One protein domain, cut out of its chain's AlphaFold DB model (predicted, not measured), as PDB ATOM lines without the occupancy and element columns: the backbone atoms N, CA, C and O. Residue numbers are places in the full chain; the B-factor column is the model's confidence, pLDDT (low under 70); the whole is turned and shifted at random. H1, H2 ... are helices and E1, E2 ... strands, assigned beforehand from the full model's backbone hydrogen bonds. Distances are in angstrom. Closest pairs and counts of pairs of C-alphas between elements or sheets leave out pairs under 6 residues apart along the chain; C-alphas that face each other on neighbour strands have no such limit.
ATOM      1  N   ILE A 249      15.382  39.869  59.699       88.25
ATOM      2  CA  ILE A 249      14.736  40.317  58.463       88.25
ATOM      3  C   ILE A 249      15.507  39.856  57.222       88.25
ATOM      4  O   ILE A 249      14.913  39.611  56.173       88.25
ATOM      5  N   LEU A 250      16.821  39.658  57.344       88.75
ATOM      6  CA  LEU A 250      17.684  39.245  56.240       88.75
ATOM      7  C   LEU A 250      17.591  37.756  55.937       88.75
ATOM      8  O   LEU A 250      18.245  37.303  55.000       88.75
ATOM      9  N   ASN A 251      16.757  37.014  56.667       89.38
ATOM     10  CA  ASN A 251      16.391  35.643  56.328       89.38
ATOM     11  C   ASN A 251      15.061  35.542  55.569       89.38
ATOM     12  O   ASN A 251      14.642  34.441  55.211       89.38
ATOM     13  N   TYR A 252      14.389  36.665  55.306       94.31
ATOM     14  CA  TYR A 252      13.140  36.692  54.555       94.31
ATOM     15  C   TYR A 252      13.389  36.781  53.055       94.31
ATOM     16  O   TYR A 252      14.109  37.656  52.586       94.31
ATOM     17  N   ALA A 253      12.756  35.893  52.292       95.69
ATOM     18  CA  ALA A 253      12.630  36.057  50.851       95.69
ATOM     19  C   ALA A 253      11.708  37.243  50.547       95.69
ATOM     20  O   ALA A 253      12.021  38.087  49.710       95.69
ATOM     21  N   LEU A 254      10.592  37.317  51.278       97.19
ATOM     22  CA  LEU A 254       9.579  38.352  51.146       97.19
ATOM     23  C   LEU A 254       9.195  38.885  52.524       97.19
ATOM     24  O   LEU A 254       8.780  38.122  53.399       97.19
ATOM     25  N   TYR A 255       9.298  40.198  52.696       97.38
ATOM     26  CA  TYR A 255       8.909  40.895  53.914       97.38
ATOM     27  C   TYR A 255       8.131  42.162  53.564       97.38
ATOM     28  O   TYR A 255       8.629  43.017  52.831       97.38
ATOM     29  N   THR A 256       6.920  42.302  54.103       97.00
ATOM     30  CA  THR A 256       6.157  43.555  54.046       97.00
ATOM     31  C   THR A 256       5.366  43.789  55.326       97.00
ATOM     32  O   THR A 256       4.778  42.852  55.854       97.00
ATOM     33  N   ASN A 257       5.292  45.024  55.835       94.88
ATOM     34  CA  ASN A 257       4.344  45.340  56.919       94.88
ATOM     35  C   ASN A 257       2.908  45.504  56.414       94.88
ATOM     36  O   ASN A 257       1.956  45.459  57.193       94.88
ATOM     37  N   GLY A 258       2.744  45.668  55.105       94.12
ATOM     38  CA  GLY A 258       1.451  45.743  54.454       94.12
ATOM     39  C   GLY A 258       0.766  44.398  54.272       94.12
ATOM     40  O   GLY A 258       1.254  43.338  54.671       94.12
ATOM     41  N   SER A 259      -0.387  44.455  53.607       95.81
ATOM     42  CA  SER A 259      -0.969  43.257  53.002       95.81
ATOM     43  C   SER A 259      -0.222  42.926  51.713       95.81
ATOM     44  O   SER A 259       0.199  43.830  50.992       95.81
ATOM     45  N   PHE A 260      -0.098  41.641  51.408       96.75
ATOM     46  CA  PHE A 260       0.475  41.155  50.163       96.75
ATOM     47  C   PHE A 260      -0.569  40.366  49.381       96.75
ATOM     48  O   PHE A 260      -1.220  39.465  49.916       96.75
ATOM     49  N   ILE A 261      -0.713  40.707  48.104       94.50
ATOM     50  CA  ILE A 261      -1.566  39.991  47.162       94.50
ATOM     51  C   ILE A 261      -0.639  39.296  46.174       94.50
ATOM     52  O   ILE A 261       0.029  39.943  45.371       94.50
ATOM     53  N   ALA A 262      -0.580  37.975  46.268       92.50
ATOM     54  CA  ALA A 262       0.208  37.155  45.373       92.50
ATOM     55  C   ALA A 262      -0.433  37.117  43.983       92.50
ATOM     56  O   ALA A 262      -1.648  36.939  43.837       92.50
ATOM     57  N   ASN A 263       0.411  37.216  42.957       89.25
ATOM     58  CA  ASN A 263       0.008  36.949  41.582       89.25
ATOM     59  C   ASN A 263      -0.489  35.505  41.430       89.25
ATOM     60  O   ASN A 263      -0.186  34.630  42.249       89.25
ATOM     61  N   TYR A 264      -1.207  35.226  40.344       89.88
ATOM     62  CA  TYR A 264      -1.439  33.837  39.958       89.88
ATOM     63  C   TYR A 264      -0.109  33.136  39.708       89.88
ATOM     64  O   TYR A 264       0.820  33.763  39.203       89.88
ATOM     65  N   ASN A 265      -0.023  31.845  40.030       91.25
ATOM     66  CA  ASN A 265       1.197  31.052  39.834       91.25
ATOM     67  C   ASN A 265       2.442  31.641  40.538       91.25
ATOM     68  O   ASN A 265       3.570  31.469  40.075       91.25
ATOM     69  N   PHE A 266       2.250  32.380  41.637       92.56
ATOM     70  CA  PHE A 266       3.344  32.951  42.418       92.56
ATOM     71  C   PHE A 266       4.105  31.866  43.179       92.56
ATOM     72  O   PHE A 266       3.499  31.027  43.846       92.56
ATOM     73  N   ALA A 267       5.432  31.906  43.111       94.19
ATOM     74  CA  ALA A 267       6.296  30.913  43.717       94.19
ATOM     75  C   ALA A 267       7.387  31.554  44.578       94.19
ATOM     76  O   ALA A 267       8.039  32.502  44.143       94.19
ATOM     77  N   ILE A 268       7.632  30.992  45.762       95.62
ATOM     78  CA  ILE A 268       8.800  31.305  46.592       95.62
ATOM     79  C   ILE A 268       9.494  30.003  46.975       95.62
ATOM     80  O   ILE A 268       8.850  29.083  47.481       95.62
ATOM     81  N   ASN A 269      10.808  29.948  46.789       94.44
ATOM     82  CA  ASN A 269      11.640  28.838  47.234       94.44
ATOM     83  C   ASN A 269      12.771  29.340  48.144       94.44
ATOM     84  O   ASN A 269      13.548  30.208  47.759       94.44
ATOM     85  N   GLY A 270      12.855  28.780  49.349       89.19
ATOM     86  CA  GLY A 270      13.788  29.171  50.403       89.19
ATOM     87  C   GLY A 270      13.383  30.436  51.172       89.19
ATOM     88  O   GLY A 270      12.446  31.146  50.813       89.19
ATOM     89  N   GLY A 271      14.122  30.714  52.249       90.75
ATOM     90  CA  GLY A 271      13.929  31.899  53.090       90.75
ATOM     91  C   GLY A 271      12.620  31.885  53.879       90.75
ATOM     92  O   GLY A 271      11.916  30.878  53.941       90.75
ATOM     93  N   ASN A 272      12.310  33.018  54.503       95.94
ATOM     94  CA  ASN A 272      11.086  33.237  55.270       95.94
ATOM     95  C   ASN A 272      10.102  34.156  54.526       95.94
ATOM     96  O   ASN A 272      10.489  34.919  53.636       95.94
ATOM     97  N   LEU A 273       8.834  34.128  54.933       98.06
ATOM     98  CA  LEU A 273       7.780  35.022  54.448       98.06
ATOM     99  C   LEU A 273       7.139  35.786  55.606       98.06
ATOM    100  O   LEU A 273       6.724  35.173  56.590       98.06
ATOM    101  N   PHE A 274       7.022  37.107  55.478       97.81
ATOM    102  CA  PHE A 274       6.298  37.943  56.434       97.81
ATOM    103  C   PHE A 274       5.329  38.903  55.749       97.81
ATOM    104  O   PHE A 274       5.704  39.611  54.811       97.81
ATOM    105  N   THR A 275       4.111  38.975  56.289       98.06
ATOM    106  CA  THR A 275       3.159  40.056  56.019       98.06
ATOM    107  C   THR A 275       2.599  40.620  57.324       98.06
ATOM    108  O   THR A 275       2.027  39.888  58.136       98.06
ATOM    109  N   GLY A 276       2.702  41.935  57.513       96.38
ATOM    110  CA  GLY A 276       2.048  42.642  58.619       96.38
ATOM    111  C   GLY A 276       0.527  42.772  58.428       96.38
ATOM    112  O   GLY A 276      -0.227  42.878  59.394       96.38
ATOM    113  N   GLY A 277       0.059  42.716  57.179       96.31
ATOM    114  CA  GLY A 277      -1.350  42.653  56.799       96.31
ATOM    115  C   GLY A 277      -1.790  41.260  56.344       96.31
ATOM    116  O   GLY A 277      -1.224  40.241  56.742       96.31
ATOM    117  N   LEU A 476      13.407  52.589  61.645       88.12
ATOM    118  CA  LEU A 476      14.646  53.001  60.991       88.12
ATOM    119  C   LEU A 476      14.608  54.491  60.616       88.12
ATOM    120  O   LEU A 476      13.534  55.015  60.278       88.12
ATOM    121  N   PRO A 477      15.765  55.183  60.646       87.62
ATOM    122  CA  PRO A 477      15.867  56.548  60.140       87.62
ATOM    123  C   PRO A 477      15.507  56.609  58.642       87.62
ATOM    124  O   PRO A 477      15.608  55.593  57.951       87.62
ATOM    125  N   PRO A 478      15.082  57.780  58.128       87.50
ATOM    126  CA  PRO A 478      14.915  57.987  56.692       87.50
ATOM    127  C   PRO A 478      16.184  57.616  55.931       87.50
ATOM    128  O   PRO A 478      17.287  57.940  56.380       87.50
ATOM    129  N   ILE A 479      16.024  56.960  54.784       85.81
ATOM    130  CA  ILE A 479      17.163  56.608  53.936       85.81
ATOM    131  C   ILE A 479      17.498  57.831  53.089       85.81
ATOM    132  O   ILE A 479      16.647  58.341  52.361       85.81
ATOM    133  N   VAL A 480      18.739  58.301  53.196       81.94
ATOM    134  CA  VAL A 480      19.281  59.383  52.370       81.94
ATOM    135  C   VAL A 480      20.378  58.770  51.501       81.94
ATOM    136  O   VAL A 480      21.469  58.549  52.022       81.94
ATOM    137  N   PRO A 481      20.090  58.437  50.229       79.69
ATOM    138  CA  PRO A 481      21.110  57.962  49.299       79.69
ATOM    139  C   PRO A 481      22.238  58.990  49.176       79.69
ATOM    140  O   PRO A 481      21.960  60.182  49.022       79.69
ATOM    141  N   ASP A 482      23.490  58.538  49.237       73.75
ATOM    142  CA  ASP A 482      24.684  59.380  49.016       73.75
ATOM    143  C   ASP A 482      25.399  58.997  47.704       73.75
ATOM    144  O   ASP A 482      26.559  59.324  47.456       73.75
ATOM    145  N   ASP A 483      24.691  58.263  46.846       70.25
ATOM    146  CA  ASP A 483      25.230  57.693  45.626       70.25
ATOM    147  C   ASP A 483      25.341  58.736  44.499       70.25
ATOM    148  O   ASP A 483      24.343  59.369  44.130       70.25
ATOM    149  N   PRO A 484      26.528  58.928  43.886       71.88
ATOM    150  CA  PRO A 484      26.651  59.751  42.687       71.88
ATOM    151  C   PRO A 484      26.017  59.106  41.440       71.88
ATOM    152  O   PRO A 484      25.911  59.778  40.407       71.88
ATOM    153  N   ILE A 485      25.639  57.823  41.488       77.75
ATOM    154  CA  ILE A 485      24.998  57.119  40.374       77.75
ATOM    155  C   ILE A 485      23.503  57.475  40.295       77.75
ATOM    156  O   ILE A 485      22.828  57.748  41.278       77.75
ATOM    157  N   VAL A 486      22.994  57.578  39.062       79.81
ATOM    158  CA  VAL A 486      21.587  57.904  38.795       79.81
ATOM    159  C   VAL A 486      20.754  56.616  38.840       79.81
ATOM    160  O   VAL A 486      21.103  55.687  38.098       79.81
ATOM    161  N   PRO A 487      19.604  56.601  39.549       82.69
ATOM    162  CA  PRO A 487      18.896  57.745  40.134       82.69
ATOM    163  C   PRO A 487      19.209  58.021  41.615       82.69
ATOM    164  O   PRO A 487      19.207  57.120  42.437       82.69
ATOM    165  N   GLN A 488      19.282  59.309  41.978       83.31
ATOM    166  CA  GLN A 488      19.564  59.794  43.345       83.31
ATOM    167  C   GLN A 488      18.477  59.466  44.396       83.31
ATOM    168  O   GLN A 488      18.563  59.903  45.541       83.31
ATOM    169  N   SER A 489      17.406  58.767  44.008       85.94
ATOM    170  CA  SER A 489      16.320  58.336  44.898       85.94
ATOM    171  C   SER A 489      16.608  57.009  45.608       85.94
ATOM    172  O   SER A 489      15.926  56.693  46.588       85.94
ATOM    173  N   ILE A 490      17.608  56.254  45.143       89.88
ATOM    174  CA  ILE A 490      18.035  54.959  45.681       89.88
ATOM    175  C   ILE A 490      19.569  54.872  45.696       89.88
ATOM    176  O   ILE A 490      20.243  55.670  45.059       89.88
ATOM    177  N   ASP A 491      20.102  53.913  46.445       90.12
ATOM    178  CA  ASP A 491      21.528  53.595  46.553       90.12
ATOM    179  C   ASP A 491      21.735  52.101  46.252       90.12
ATOM    180  O   ASP A 491      20.792  51.297  46.353       90.12
ATOM    181  N   SER A 492      22.948  51.697  45.887       90.88
ATOM    182  CA  SER A 492      23.249  50.304  45.571       90.88
ATOM    183  C   SER A 492      24.671  49.866  45.912       90.88
ATOM    184  O   SER A 492      25.638  50.614  45.834       90.88
ATOM    185  N   ALA A 493      24.817  48.582  46.234       89.56
ATOM    186  CA  ALA A 493      26.114  47.940  46.434       89.56
ATOM    187  C   ALA A 493      26.171  46.622  45.660       89.56
ATOM    188  O   ALA A 493      25.161  45.934  45.510       89.56
ATOM    189  N   VAL A 494      27.353  46.250  45.166       90.94
ATOM    190  CA  VAL A 494      27.551  45.023  44.382       90.94
ATOM    191  C   VAL A 494      28.723  44.229  44.940       90.94
ATOM    192  O   VAL A 494      29.810  44.760  45.138       90.94
ATOM    193  N   ASP A 495      28.499  42.936  45.142       86.31
ATOM    194  CA  ASP A 495      29.510  41.952  45.491       86.31
ATOM    195  C   ASP A 495      29.840  41.091  44.264       86.31
ATOM    196  O   ASP A 495      29.078  40.203  43.863       86.31
ATOM    197  N   LEU A 496      30.995  41.379  43.664       88.38
ATOM    198  CA  LEU A 496      31.541  40.653  42.516       88.38
ATOM    199  C   LEU A 496      32.438  39.474  42.931       88.38
ATOM    200  O   LEU A 496      32.955  38.770  42.065       88.38
ATOM    201  N   THR A 497      32.647  39.249  44.234       82.38
ATOM    202  CA  THR A 497      33.516  38.170  44.741       82.38
ATOM    203  C   THR A 497      32.833  36.801  44.736       82.38
ATOM    204  O   THR A 497      33.490  35.772  44.891       82.38
ATOM    205  N   VAL A 498      31.514  36.779  44.528       78.12
ATOM    206  CA  VAL A 498      30.672  35.580  44.503       78.12
ATOM    207  C   VAL A 498      30.094  35.325  43.110       78.12
ATOM    208  O   VAL A 498      29.875  36.250  42.331       78.12
ATOM    209  N   ALA A 499      29.830  34.053  42.800       81.81
ATOM    210  CA  ALA A 499      29.210  33.623  41.549       81.81
ATOM    211  C   ALA A 499      27.916  32.828  41.841       81.81
ATOM    212  O   ALA A 499      27.997  31.785  42.496       81.81
ATOM    213  N   PRO A 500      26.733  33.270  41.366       86.06
ATOM    214  CA  PRO A 500      26.504  34.526  40.647       86.06
ATOM    215  C   PRO A 500      26.776  35.770  41.511       86.06
ATOM    216  O   PRO A 500      26.654  35.678  42.737       86.06
ATOM    217  N   PRO A 501      27.102  36.921  40.886       88.88
ATOM    218  CA  PRO A 501      27.232  38.190  41.591       88.88
ATOM    219  C   PRO A 501      25.982  38.510  42.402       88.88
ATOM    220  O   PRO A 501      24.870  38.092  42.049       88.88
ATOM    221  N   LYS A 502      26.158  39.285  43.471       91.06
ATOM    222  CA  LYS A 502      25.040  39.779  44.276       91.06
ATOM    223  C   LYS A 502      25.012  41.291  44.279       91.06
ATOM    224  O   LYS A 502      26.055  41.931  44.306       91.06
ATOM    225  N   ALA A 503      23.817  41.852  44.249       91.06
ATOM    226  CA  ALA A 503      23.596  43.279  44.319       91.06
ATOM    227  C   ALA A 503      22.526  43.581  45.358       91.06
ATOM    228  O   ALA A 503      21.567  42.830  45.537       91.06
ATOM    229  N   PHE A 504      22.693  44.706  46.022       90.31
ATOM    230  CA  PHE A 504      21.747  45.258  46.961       90.31
ATOM    231  C   PHE A 504      21.295  46.626  46.455       90.31
ATOM    232  O   PHE A 504      22.119  47.384  45.951       90.31
ATOM    233  N   VAL A 505      20.000  46.917  46.564       92.75
ATOM    234  CA  VAL A 505      19.398  48.213  46.228       92.75
ATOM    235  C   VAL A 505      18.576  48.682  47.415       92.75
ATOM    236  O   VAL A 505      17.735  47.931  47.921       92.75
ATOM    237  N   VAL A 506      18.795  49.925  47.834       93.12
ATOM    238  CA  VAL A 506      18.144  50.520  48.998       93.12
ATOM    239  C   VAL A 506      17.566  51.885  48.714       93.12
ATOM    240  O   VAL A 506      18.144  52.671  47.981       93.12
ATOM    241  N   GLY A 507      16.423  52.191  49.314       92.12
ATOM    242  CA  GLY A 507      15.822  53.505  49.150       92.12
ATOM    243  C   GLY A 507      14.636  53.753  50.059       92.12
ATOM    244  O   GLY A 507      14.109  52.857  50.722       92.12
ATOM    245  N   GLU A 508      14.176  54.999  50.063       91.94
ATOM    246  CA  GLU A 508      12.950  55.367  50.767       91.94
ATOM    247  C   GLU A 508      11.727  54.699  50.112       91.94
ATOM    248  O   GLU A 508      10.827  54.216  50.799       91.94
ATOM    249  N   ASN A 509      11.729  54.622  48.779       92.88
ATOM    250  CA  ASN A 509      10.859  53.787  47.953       92.88
ATOM    251  C   ASN A 509      11.708  53.200  46.822       92.88
ATOM    252  O   ASN A 509      12.616  53.875  46.345       92.88
ATOM    253  N   CYS A 510      11.383  51.995  46.359       91.69
ATOM    254  CA  CYS A 510      12.094  51.368  45.244       91.69
ATOM    255  C   CYS A 510      11.108  50.988  44.134       91.69
ATOM    256  O   CYS A 510      10.240  50.131  44.336       91.69
ATOM    257  N   ASN A 511      11.248  51.599  42.956       91.19
ATOM    258  CA  ASN A 511      10.409  51.315  41.790       91.19
ATOM    259  C   ASN A 511      11.191  50.583  40.692       91.19
ATOM    260  O   ASN A 511      12.387  50.793  40.518       91.19
ATOM    261  N   ALA A 512      10.499  49.768  39.894       87.94
ATOM    262  CA  ALA A 512      11.105  48.873  38.906       87.94
ATOM    263  C   ALA A 512      12.076  49.572  37.937       87.94
ATOM    264  O   ALA A 512      13.193  49.100  37.747       87.94
ATOM    265  N   GLY A 513      11.674  50.711  37.361       87.06
ATOM    266  CA  GLY A 513      12.511  51.454  36.410       87.06
ATOM    267  C   GLY A 513      13.731  52.127  37.049       87.06
ATOM    268  O   GLY A 513      14.772  52.252  36.400       87.06
ATOM    269  N   GLU A 514      13.621  52.525  38.321       89.06
ATOM    270  CA  GLU A 514      14.741  53.073  39.090       89.06
ATOM    271  C   GLU A 514      15.746  51.965  39.407       89.06
ATOM    272  O   GLU A 514      16.917  52.113  39.080       89.06
ATOM    273  N   ILE A 515      15.275  50.822  39.919       90.69
ATOM    274  CA  ILE A 515      16.101  49.639  40.213       90.69
ATOM    275  C   ILE A 515      16.874  49.185  38.965       90.69
ATOM    276  O   ILE A 515      18.075  48.937  39.035       90.69
ATOM    277  N   GLU A 516      16.204  49.080  37.813       89.50
ATOM    278  CA  GLU A 516      16.847  48.662  36.563       89.50
ATOM    279  C   GLU A 516      17.929  49.655  36.114       89.50
ATOM    280  O   GLU A 516      19.018  49.255  35.695       89.50
ATOM    281  N   THR A 517      17.635  50.955  36.205       90.00
ATOM    282  CA  THR A 517      18.571  52.017  35.817       90.00
ATOM    283  C   THR A 517      19.783  52.060  36.738       90.00
ATOM    284  O   THR A 517      20.907  52.120  36.238       90.00
ATOM    285  N   GLU A 518      19.555  51.956  38.044       91.00
ATOM    286  CA  GLU A 518      20.590  51.952  39.074       91.00
ATOM    287  C   GLU A 518      21.551  50.783  38.889       91.00
ATOM    288  O   GLU A 518      22.749  50.976  38.693       91.00
ATOM    289  N   LEU A 519      21.021  49.558  38.812       91.44
ATOM    290  CA  LEU A 519      21.841  48.368  38.602       91.44
ATOM    291  C   LEU A 519      22.632  48.459  37.296       91.44
ATOM    292  O   LEU A 519      23.829  48.175  37.280       91.44
ATOM    293  N   ARG A 520      22.005  48.883  36.193       91.94
ATOM    294  CA  ARG A 520      22.711  49.044  34.914       91.94
ATOM    295  C   ARG A 520      23.895  50.000  35.053       91.94
ATOM    296  O   ARG A 520      24.994  49.661  34.619       91.94
ATOM    297  N   ASN A 521      23.686  51.167  35.652       91.75
ATOM    298  CA  ASN A 521      24.729  52.179  35.793       91.75
ATOM    299  C   ASN A 521      25.831  51.731  36.767       91.75
ATOM    300  O   ASN A 521      27.015  51.899  36.469       91.75
ATOM    301  N   ARG A 522      25.458  51.075  37.870       90.94
ATOM    302  CA  ARG A 522      26.384  50.505  38.853       90.94
ATOM    303  C   ARG A 522      27.267  49.413  38.261       90.94
ATOM    304  O   ARG A 522      28.475  49.418  38.468       90.94
ATOM    305  N   PHE A 523      26.718  48.486  37.481       91.19
ATOM    306  CA  PHE A 523      27.542  47.473  36.813       91.19
ATOM    307  C   PHE A 523      28.450  48.094  35.736       91.19
ATOM    308  O   PHE A 523      29.622  47.715  35.643       91.19
ATOM    309  N   ILE A 524      27.979  49.112  35.002       92.25
ATOM    310  CA  ILE A 524      28.810  49.868  34.048       92.25
ATOM    311  C   ILE A 524      29.995  50.544  34.752       92.25
ATOM    312  O   ILE A 524      31.093  50.537  34.193       92.25
ATOM    313  N   SER A 525      29.834  51.061  35.979       89.44
ATOM    314  CA  SER A 525      30.956  51.654  36.727       89.44
ATOM    315  C   SER A 525      32.048  50.641  37.091       89.44
ATOM    316  O   SER A 525      33.194  51.027  37.292       89.44
ATOM    317  N   TYR A 526      31.721  49.344  37.114       89.31
ATOM    318  CA  TYR A 526      32.682  48.242  37.252       89.31
ATOM    319  C   TYR A 526      33.176  47.684  35.904       89.31
ATOM    320  O   TYR A 526      33.887  46.681  35.874       89.31
ATOM    321  N   GLY A 527      32.809  48.306  34.778       91.38
ATOM    322  CA  GLY A 527      33.161  47.838  33.435       91.38
ATOM    323  C   GLY A 527      32.363  46.617  32.965       91.38
ATOM    324  O   GLY A 527      32.795  45.929  32.041       91.38
ATOM    325  N   ILE A 528      31.212  46.331  33.584       90.56
ATOM    326  CA  ILE A 528      30.373  45.165  33.288       90.56
ATOM    327  C   ILE A 528      29.091  45.620  32.576       90.56
ATOM    328  O   ILE A 528      28.303  46.392  33.117       90.56
ATOM    329  N   SER A 529      28.864  45.127  31.358       90.12
ATOM    330  CA  SER A 529      27.624  45.344  30.606       90.12
ATOM    331  C   SER A 529      27.404  44.204  29.598       90.12
ATOM    332  O   SER A 529      28.344  43.875  28.871       90.12
ATOM    333  N   PRO A 530      26.201  43.599  29.515       88.19
ATOM    334  CA  PRO A 530      24.996  43.884  30.306       88.19
ATOM    335  C   PRO A 530      25.104  43.398  31.767       88.19
ATOM    336  O   PRO A 530      26.061  42.718  32.131       88.19
ATOM    337  N   VAL A 531      24.112  43.740  32.604       88.00
ATOM    338  CA  VAL A 531      24.004  43.222  33.983       88.00
ATOM    339  C   VAL A 531      24.031  41.683  33.955       88.00
ATOM    340  O   VAL A 531      23.273  41.090  33.177       88.00
ATOM    341  N   PRO A 532      24.879  41.018  34.766       86.56
ATOM    342  CA  PRO A 532      24.999  39.563  34.763       86.56
ATOM    343  C   PRO A 532      23.669  38.857  35.043       86.56
ATOM    344  O   PRO A 532      22.890  39.290  35.890       86.56
ATOM    345  N   LYS A 533      23.427  37.733  34.363       86.25
ATOM    346  CA  LYS A 533      22.323  36.813  34.660       86.25
ATOM    347  C   LYS A 533      22.887  35.397  34.867       86.25
ATOM    348  O   LYS A 533      23.589  34.922  33.974       86.25
ATOM    349  N   PRO A 534      22.584  34.705  35.984       86.56
ATOM    350  CA  PRO A 534      21.749  35.152  37.103       86.56
ATOM    351  C   PRO A 534      22.437  36.214  37.982       86.56
ATOM    352  O   PRO A 534      23.661  36.293  38.024       86.56
ATOM    353  N   LEU A 535      21.628  37.007  38.691       88.56
ATOM    354  CA  LEU A 535      22.042  38.013  39.677       88.56
ATOM    355  C   LEU A 535      21.265  37.768  40.972       88.56
ATOM    356  O   LEU A 535      20.040  37.662  40.919       88.56
ATOM    357  N   GLY A 536      21.950  37.702  42.113       91.19
ATOM    358  CA  GLY A 536      21.296  37.728  43.423       91.19
ATOM    359  C   GLY A 536      20.956  39.163  43.820       91.19
ATOM    360  O   GLY A 536      21.824  39.879  44.306       91.19
ATOM    361  N   LEU A 537      19.722  39.595  43.581       92.94
ATOM    362  CA  LEU A 537      19.235  40.943  43.842       92.94
ATOM    363  C   LEU A 537      18.474  41.029  45.170       92.94
ATOM    364  O   LEU A 537      17.467  40.360  45.391       92.94
ATOM    365  N   HIS A 538      18.926  41.920  46.039       93.69
ATOM    366  CA  HIS A 538      18.323  42.203  47.334       93.69
ATOM    367  C   HIS A 538      17.763  43.625  47.316       93.69
ATOM    368  O   HIS A 538      18.531  44.580  47.247       93.69
ATOM    369  N   VAL A 539      16.442  43.784  47.361       94.88
ATOM    370  CA  VAL A 539      15.799  45.106  47.374       94.88
ATOM    371  C   VAL A 539      15.262  45.389  48.765       94.88
ATOM    372  O   VAL A 539      14.458  44.617  49.293       94.88
ATOM    373  N   PHE A 540      15.677  46.512  49.336       94.75
ATOM    374  CA  PHE A 540      15.229  46.984  50.637       94.75
ATOM    375  C   PHE A 540      14.653  48.390  50.512       94.75
ATOM    376  O   PHE A 540      15.348  49.320  50.121       94.75
ATOM    377  N   ALA A 541      13.391  48.569  50.877       94.88
ATOM    378  CA  ALA A 541      12.786  49.888  50.953       94.88
ATOM    379  C   ALA A 541      12.284  50.168  52.362       94.88
ATOM    380  O   ALA A 541      11.604  49.333  52.966       94.88
ATOM    381  N   ARG A 542      12.540  51.380  52.864       93.62
ATOM    382  CA  ARG A 542      11.924  51.833  54.118       93.62
ATOM    383  C   ARG A 542      10.408  51.965  53.980       93.62
ATOM    384  O   ARG A 542       9.700  51.645  54.925       93.62
ATOM    385  N   ASN A 543       9.895  52.368  52.818       93.25
ATOM    386  CA  ASN A 543       8.461  52.363  52.542       93.25
ATOM    387  C   ASN A 543       8.104  51.288  51.515       93.25
ATOM    388  O   ASN A 543       8.000  50.113  51.866       93.25
ATOM    389  N   ASN A 544       7.874  51.680  50.262       92.69
ATOM    390  CA  ASN A 544       7.188  50.836  49.296       92.69
ATOM    391  C   ASN A 544       8.148  50.251  48.266       92.69
ATOM    392  O   ASN A 544       9.099  50.907  47.836       92.69
ATOM    393  N   ILE A 545       7.834  49.039  47.820       94.25
ATOM    394  CA  ILE A 545       8.495  48.402  46.683       94.25
ATOM    395  C   ILE A 545       7.460  48.164  45.592       94.25
ATOM    396  O   ILE A 545       6.408  47.572  45.839       94.25
ATOM    397  N   THR A 546       7.789  48.574  44.371       91.00
ATOM    398  CA  THR A 546       7.109  48.115  43.159       91.00
ATOM    399  C   THR A 546       8.152  47.547  42.215       91.00
ATOM    400  O   THR A 546       8.960  48.294  41.673       91.00
ATOM    401  N   VAL A 547       8.133  46.235  41.994       88.38
ATOM    402  CA  VAL A 547       9.038  45.561  41.051       88.38
ATOM    403  C   VAL A 547       8.259  45.005  39.870       88.38
ATOM    404  O   VAL A 547       7.135  44.533  40.023       88.38
ATOM    405  N   SER A 548       8.873  45.047  38.692       80.81
ATOM    406  CA  SER A 548       8.391  44.350  37.505       80.81
ATOM    407  C   SER A 548       9.338  43.195  37.247       80.81
ATOM    408  O   SER A 548      10.528  43.406  37.024       80.81
ATOM    409  N   VAL A 549       8.819  41.979  37.318       71.62
ATOM    410  CA  VAL A 549       9.587  40.751  37.126       71.62
ATOM    411  C   VAL A 549       9.172  40.159  35.790       71.62
ATOM    412  O   VAL A 549       7.981  40.101  35.481       71.62
ATOM    413  N   GLY A 550      10.149  39.785  34.968       63.88
ATOM    414  CA  GLY A 550       9.870  39.066  33.729       63.88
ATOM    415  C   GLY A 550       9.405  37.637  33.971       63.88
ATOM    416  O   GLY A 550       9.182  37.224  35.103       63.88
ATOM    417  N   THR A 551       9.349  36.854  32.895       50.53
ATOM    418  CA  THR A 551       9.245  35.386  32.960       50.53
ATOM    419  C   THR A 551      10.430  34.732  33.692       50.53
ATOM    420  O   THR A 551      10.402  33.535  33.971       50.53
ATOM    421  N   ASP A 552      11.475  35.511  33.996       56.16
ATOM    422  CA  ASP A 552      12.676  35.093  34.708       56.16
ATOM    423  C   ASP A 552      12.501  35.110  36.238       56.16
ATOM    424  O   ASP A 552      11.797  35.925  36.834       56.16
ATOM    425  N   ILE A 553      13.245  34.209  36.872       58.75
ATOM    426  CA  ILE A 553      13.372  34.032  38.317       58.75
ATOM    427  C   ILE A 553      14.011  35.273  38.962       58.75
ATOM    428  O   ILE A 553      15.149  35.624  38.639       58.75
ATOM    429  N   PHE A 554      13.334  35.884  39.937       81.12
ATOM    430  CA  PHE A 554      13.964  36.835  40.852       81.12
ATOM    431  C   PHE A 554      14.786  36.046  41.873       81.12
ATOM    432  O   PHE A 554      14.222  35.307  42.675       81.12
ATOM    433  N   ASN A 555      16.111  36.176  41.854       87.25
ATOM    434  CA  ASN A 555      16.975  35.526  42.842       87.25
ATOM    435  C   ASN A 555      17.353  36.557  43.908       87.25
ATOM    436  O   ASN A 555      17.919  37.578  43.546       87.25
ATOM    437  N   GLY A 556      17.083  36.311  45.189       89.50
ATOM    438  CA  GLY A 556      17.428  37.216  46.291       89.50
ATOM    439  C   GLY A 556      16.254  37.526  47.219       89.50
ATOM    440  O   GLY A 556      15.621  36.598  47.719       89.50
ATOM    441  N   GLN A 557      16.018  38.806  47.523       94.06
ATOM    442  CA  GLN A 557      15.070  39.234  48.564       94.06
ATOM    443  C   GLN A 557      14.292  40.499  48.198       94.06
ATOM    444  O   GLN A 557      14.826  41.396  47.543       94.06
ATOM    445  N   LEU A 558      13.063  40.598  48.707       95.56
ATOM    446  CA  LEU A 558      12.217  41.790  48.653       95.56
ATOM    447  C   LEU A 558      11.771  42.169  50.071       95.56
ATOM    448  O   LEU A 558      10.958  41.469  50.680       95.56
ATOM    449  N   ILE A 559      12.296  43.278  50.592       96.25
ATOM    450  CA  ILE A 559      12.038  43.759  51.954       96.25
ATOM    451  C   ILE A 559      11.456  45.173  51.894       96.25
ATOM    452  O   ILE A 559      12.180  46.142  51.698       96.25
ATOM    453  N   ALA A 560      10.145  45.301  52.083       96.44
ATOM    454  CA  ALA A 560       9.448  46.581  52.188       96.44
ATOM    455  C   ALA A 560       9.028  46.819  53.645       96.44
ATOM    456  O   ALA A 560       8.187  46.100  54.175       96.44
ATOM    457  N   LEU A 561       9.573  47.825  54.327       94.94
ATOM    458  CA  LEU A 561       9.137  48.128  55.698       94.94
ATOM    459  C   LEU A 561       7.843  48.953  55.750       94.94
ATOM    460  O   LEU A 561       7.264  49.111  56.829       94.94
ATOM    461  N   GLY A 562       7.381  49.461  54.608       89.69
ATOM    462  CA  GLY A 562       6.100  50.136  54.460       89.69
ATOM    463  C   GLY A 562       4.929  49.180  54.244       89.69
ATOM    464  O   GLY A 562       5.014  47.963  54.419       89.69
ATOM    465  N   ASN A 563       3.801  49.764  53.841       89.88
ATOM    466  CA  ASN A 563       2.525  49.059  53.722       89.88
ATOM    467  C   ASN A 563       2.252  48.523  52.311       89.88
ATOM    468  O   ASN A 563       1.158  48.019  52.051       89.88
ATOM    469  N   THR A 564       3.191  48.665  51.376       88.12
ATOM    470  CA  THR A 564       2.977  48.278  49.978       88.12
ATOM    471  C   THR A 564       4.193  47.559  49.409       88.12
ATOM    472  O   THR A 564       5.294  48.103  49.351       88.12
ATOM    473  N   LEU A 565       3.959  46.332  48.947       94.06
ATOM    474  CA  LEU A 565       4.883  45.544  48.140       94.06
ATOM    475  C   LEU A 565       4.097  45.008  46.942       94.06
ATOM    476  O   LEU A 565       3.265  44.116  47.104       94.06
ATOM    477  N   ASN A 566       4.361  45.559  45.760       90.19
ATOM    478  CA  ASN A 566       3.722  45.159  44.513       90.19
ATOM    479  C   ASN A 566       4.737  44.470  43.603       90.19
ATOM    480  O   ASN A 566       5.842  44.970  43.385       90.19
ATOM    481  N   ILE A 567       4.335  43.331  43.051       89.12
ATOM    482  CA  ILE A 567       5.148  42.532  42.143       89.12
ATOM    483  C   ILE A 567       4.345  42.373  40.858       89.12
ATOM    484  O   ILE A 567       3.337  41.677  40.846       89.12
ATOM    485  N   ASN A 568       4.771  43.016  39.780       82.38
ATOM    486  CA  ASN A 568       4.077  42.992  38.495       82.38
ATOM    487  C   ASN A 568       4.768  42.021  37.531       82.38
ATOM    488  O   ASN A 568       5.996  41.972  37.487       82.38
ATOM    489  N   SER A 569       3.994  41.288  36.726       76.88
ATOM    490  CA  SER A 569       4.535  40.535  35.584       76.88
ATOM    491  C   SER A 569       4.843  41.490  34.427       76.88
ATOM    492  O   SER A 569       3.986  42.291  34.043       76.88
ATOM    493  N   SER A 570       6.047  41.423  33.855       73.00
ATOM    494  CA  SER A 570       6.470  42.334  32.783       73.00
ATOM    495  C   SER A 570       5.858  42.016  31.414       73.00
ATOM    496  O   SER A 570       5.958  42.839  30.506       73.00
ATOM    497  N   SER A 571       5.250  40.841  31.230       71.75
ATOM    498  CA  SER A 571       4.658  40.412  29.951       71.75
ATOM    499  C   SER A 571       3.219  40.885  29.743       71.75
ATOM    500  O   SER A 571       2.660  40.718  28.660       71.75
ATOM    501  N   GLY A 572       2.586  41.432  30.786       71.38
ATOM    502  CA  GLY A 572       1.159  41.762  30.783       71.38
ATOM    503  C   GLY A 572       0.229  40.543  30.861       71.38
ATOM    504  O   GLY A 572      -0.983  40.722  30.968       71.38
ATOM    505  N   ASN A 573       0.760  39.312  30.855       81.75
ATOM    506  CA  ASN A 573      -0.015  38.094  31.074       81.75
ATOM    507  C   ASN A 573      -0.085  37.778  32.581       81.75
ATOM    508  O   ASN A 573       0.939  37.443  33.185       81.75
ATOM    509  N   PRO A 574      -1.275  37.828  33.210       79.56
ATOM    510  CA  PRO A 574      -1.410  37.617  34.649       79.56
ATOM    511  C   PRO A 574      -1.155  36.166  35.089       79.56
ATOM    512  O   PRO A 574      -1.049  35.930  36.288       79.56
ATOM    513  N   PHE A 575      -1.071  35.200  34.163       85.62
ATOM    514  CA  PHE A 575      -0.929  33.769  34.475       85.62
ATOM    515  C   PHE A 575       0.498  33.225  34.338       85.62
ATOM    516  O   PHE A 575       0.723  32.061  34.658       85.62
ATOM    517  N   GLU A 576       1.463  34.020  33.869       79.94
ATOM    518  CA  GLU A 576       2.852  33.549  33.710       79.94
ATOM    519  C   GLU A 576       3.537  33.219  35.037       79.94
ATOM    520  O   GLU A 576       4.475  32.425  35.061       79.94
ATOM    521  N   GLY A 577       3.013  33.747  36.144       80.81
ATOM    522  CA  GLY A 577       3.593  33.550  37.460       80.81
ATOM    523  C   GLY A 577       4.822  34.409  37.689       80.81
ATOM    524  O   GLY A 577       5.438  34.935  36.768       80.81
ATOM    525  N   VAL A 578       5.166  34.576  38.962       87.50
ATOM    526  CA  VAL A 578       6.428  35.195  39.368       87.50
ATOM    527  C   VAL A 578       7.109  34.245  40.330       87.50
ATOM    528  O   VAL A 578       6.476  33.774  41.274       87.50
ATOM    529  N   LYS A 579       8.392  33.973  40.089       89.94
ATOM    530  CA  LYS A 579       9.186  33.059  40.903       89.94
ATOM    531  C   LYS A 579      10.294  33.805  41.636       89.94
ATOM    532  O   LYS A 579      11.119  34.458  41.004       89.94
ATOM    533  N   LEU A 580      10.310  33.667  42.957       92.44
ATOM    534  CA  LEU A 580      11.299  34.222  43.871       92.44
ATOM    535  C   LEU A 580      12.143  33.087  44.468       92.44
ATOM    536  O   LEU A 580      11.646  32.258  45.227       92.44
ATOM    537  N   GLU A 581      13.421  33.039  44.119       92.12
ATOM    538  CA  GLU A 581      14.407  32.114  44.684       92.12
ATOM    539  C   GLU A 581      15.221  32.850  45.742       92.12
ATOM    540  O   GLU A 581      16.012  33.744  45.436       92.12
ATOM    541  N   TYR A 582      15.023  32.496  47.004       91.75
ATOM    542  CA  TYR A 582      15.758  33.106  48.096       91.75
ATOM    543  C   TYR A 582      17.247  32.789  48.001       91.75
ATOM    544  O   TYR A 582      17.665  31.633  47.929       91.75
ATOM    545  N   SER A 583      18.060  33.833  48.118       85.19
ATOM    546  CA  SER A 583      19.472  33.688  48.442       85.19
ATOM    547  C   SER A 583      19.827  34.692  49.540       85.19
ATOM    548  O   SER A 583      19.326  35.814  49.490       85.19
ATOM    549  N   PRO A 584      20.644  34.323  50.542       83.94
ATOM    550  CA  PRO A 584      21.037  35.241  51.608       83.94
ATOM    551  C   PRO A 584      22.050  36.281  51.101       83.94
ATOM    552  O   PRO A 584      22.881  35.943  50.250       83.94
ATOM    553  N   PRO A 585      22.053  37.517  51.634       81.69
ATOM    554  CA  PRO A 585      23.050  38.524  51.280       81.69
ATOM    555  C   PRO A 585      24.422  38.125  51.842       81.69
ATOM    556  O   PRO A 585      24.501  37.471  52.889       81.69
ATOM    557  N   THR A 586      25.503  38.500  51.149       79.69
ATOM    558  CA  THR A 586      26.874  38.272  51.644       79.69
ATOM    559  C   THR A 586      27.166  39.133  52.869       79.69
ATOM    560  O   THR A 586      26.472  40.113  53.130       79.69
ATOM    561  N   LEU A 587      28.209  38.784  53.629       75.81
ATOM    562  CA  LEU A 587      28.639  39.586  54.780       75.81
ATOM    563  C   LEU A 587      28.945  41.037  54.386       75.81
ATOM    564  O   LEU A 587      28.574  41.948  55.114       75.81
ATOM    565  N   TYR A 588      29.551  41.234  53.213       78.31
ATOM    566  CA  TYR A 588      29.806  42.558  52.657       78.31
ATOM    567  C   TYR A 588      28.503  43.355  52.488       78.31
ATOM    568  O   TYR A 588      28.352  44.418  53.083       78.31
ATOM    569  N   LEU A 589      27.511  42.796  51.783       78.50
ATOM    570  CA  LEU A 589      26.227  43.474  51.560       78.50
ATOM    571  C   LEU A 589      25.427  43.696  52.856       78.50
ATOM    572  O   LEU A 589      24.671  44.659  52.952       78.50
ATOM    573  N   ARG A 590      25.592  42.829  53.863       83.94
ATOM    574  CA  ARG A 590      24.986  43.019  55.193       83.94
ATOM    575  C   ARG A 590      25.563  44.239  55.914       83.94
ATOM    576  O   ARG A 590      24.796  44.989  56.515       83.94
ATOM    577  N   GLU A 591      26.880  44.443  55.862       80.38
ATOM    578  CA  GLU A 591      27.504  45.634  56.457       80.38
ATOM    579  C   GLU A 591      27.155  46.908  55.674       80.38
ATOM    580  O   GLU A 591      26.868  47.924  56.301       80.38
ATOM    581  N   GLU A 592      27.067  46.854  54.340       84.25
ATOM    582  CA  GLU A 592      26.601  47.998  53.537       84.25
ATOM    583  C   GLU A 592      25.161  48.399  53.891       84.25
ATOM    584  O   GLU A 592      24.887  49.561  54.190       84.25
ATOM    585  N   LEU A 593      24.238  47.431  53.973       84.12
ATOM    586  CA  LEU A 593      22.865  47.686  54.420       84.12
ATOM    587  C   LEU A 593      22.840  48.336  55.810       84.12
ATOM    588  O   LEU A 593      22.082  49.278  56.042       84.12
ATOM    589  N   LYS A 594      23.649  47.838  56.746       85.38
ATOM    590  CA  LYS A 594      23.744  48.387  58.101       85.38
ATOM    591  C   LYS A 594      24.272  49.818  58.101       85.38
ATOM    592  O   LYS A 594      23.742  50.637  58.848       85.38
ATOM    593  N   ASN A 595      25.256  50.139  57.265       84.19
ATOM    594  CA  ASN A 595      25.773  51.502  57.131       84.19
ATOM    595  C   ASN A 595      24.710  52.459  56.573       84.19
ATOM    596  O   ASN A 595      24.564  53.568  57.083       84.19
ATOM    597  N   LEU A 596      23.935  52.011  55.581       82.31
ATOM    598  CA  LEU A 596      22.935  52.834  54.890       82.31
ATOM    599  C   LEU A 596      21.621  52.990  55.668       82.31
ATOM    600  O   LEU A 596      20.939  54.004  55.546       82.31
ATOM    601  N   THR A 597      21.241  51.994  56.468       83.06
ATOM    602  CA  THR A 597      19.918  51.953  57.122       83.06
ATOM    603  C   THR A 597      19.978  51.965  58.646       83.06
ATOM    604  O   THR A 597      18.951  52.140  59.301       83.06
ATOM    605  N   GLY A 598      21.152  51.735  59.238       81.62
ATOM    606  CA  GLY A 598      21.307  51.495  60.674       81.62
ATOM    607  C   GLY A 598      20.745  50.149  61.147       81.62
ATOM    608  O   GLY A 598      20.804  49.854  62.344       81.62
ATOM    609  N   TYR A 599      20.203  49.320  60.245       81.31
ATOM    610  CA  TYR A 599      19.670  48.013  60.609       81.31
ATOM    611  C   TYR A 599      20.784  47.094  61.114       81.31
ATOM    612  O   TYR A 599      21.809  46.897  60.466       81.31
ATOM    613  N   SER A 600      20.550  46.472  62.266       68.56
ATOM    614  CA  SER A 600      21.371  45.379  62.772       68.56
ATOM    615  C   SER A 600      20.466  44.210  63.126       68.56
ATOM    616  O   SER A 600      19.395  44.399  63.708       68.56
ATOM    617  N   ALA A 601      20.885  43.001  62.745       63.75
ATOM    618  CA  ALA A 601      20.148  41.796  63.086       63.75
ATOM    619  C   ALA A 601      19.991  41.712  64.615       63.75
ATOM    620  O   ALA A 601      20.945  42.007  65.349       63.75
ATOM    621  N   PRO A 602      18.804  41.340  65.122       53.84
ATOM    622  CA  PRO A 602      18.615  41.194  66.551       53.84
ATOM    623  C   PRO A 602      19.580  40.131  67.075       53.84
ATOM    624  O   PRO A 602      19.518  38.968  66.684       53.84
TER     625      PRO A 602
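AT A GLANCE: This is residues 249 to 277 and 476 to 602 of the 628 residues of an uncharacterized protein of Caldicellulosiruptor lactoaceticus 6A (UniProt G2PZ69). A twisted sheet of eight strands, E1, E3, E4, E5, E6, E7, E9 and E11, has a helix packed over E5 and E6 on each face, H1 on one and H2 on the other. The small sheet E8 and E10 covers part of it in a crossed sandwich, partly face to face, and H1 begins close to E8. The printed part has 156 residues, with eleven named strands and two named helices: along the chain, six strands, E1 to E6, come before H1, and five, E7 to E11, come between H1 and H2; the large sheet is branched, with parallel and antiparallel neighbour pairs, and the small one is parallel. The class is mixed, helices and strands; the whole is compact and rounded, with a radius of gyration of the C-alphas of 14.5 A and spans of 37 by 35 by 26 A.

HOW THE PARTS SIT: In the branched sheet, E1, residues 252 to 256, lies between E4, residues 272 to 275, on one side and E9, residues 554 to 560, on the other, parallel to both; N 256 and O 274 are 3.0 A apart, N 558 and O 253 2.9 A. E2, residues 260 to 262, pairs with no named strand. E3, residues 267 to 269, is parallel to E11, residues 579 to 581, with N 580 and O 267 2.8 A apart. E5, residues 490 to 495, and E6, residues 502 to 507, form an antiparallel hairpin; N 493 and O 504 are 3.0 A apart. E7, residues 536 to 541, is parallel to E6, N 505 to O 538 2.8 A, and to E9, N 539 to O 557 2.9 A. E9 has three neighbours: E1 and E11 on one side, E7 on the other; N 554 and O 579 are 2.8 A apart. H1, residues 512 to 525, and H2, residues 587 to 597, are on opposite faces, both over E5 and E6. H1, at a height over the sheet of 9.0 A, runs slantwise to the strands, at 53 degrees to E6 on the local plane; its closest C-alphas to E5 are Glu 518 and Ser 492, 7.2 A. H2, at 9.1 A, runs along them, at 6 degrees to E6 on the local plane; the C-alphas of Leu 589 and Phe 504 are 6.7 A apart, the closest. E6, H1 and E7 form a strand-helix-strand unit, two parallel neighbour strands with a helix between, with a right-handed crossover. E8, residues 545 to 549, and E10, residues 565 to 569, are parallel, N 549 to O 568 2.8 A. In both helices every O i to N i+4 pair is within hydrogen-bond range.

IN THESE COORDINATES: E1 begins at C-alpha 252 (13.140, 36.692, 54.555). From first to last C-alpha E5 measures 17.3 A, E6 17.2 A, H1 20.2 A, E7 16.6 A, E9 15.6 A and H2 15.3 A. H2 ends at C-alpha 597 (19.918, 51.953, 57.122).

THE WHOLE: The C-alphas farthest apart are those of Gly 277 and Gly 527, 42.0 A. Residues 278 to 475 are not printed, and C-alphas 277 and 476 are 19.5 A apart across the cut. Of the links that are printed whole, none is long. Residues 476 to 489 hold no named element. The mean pLDDT of the printed part is 86.9; residues 550 to 553 and 600 to 602 are under 70.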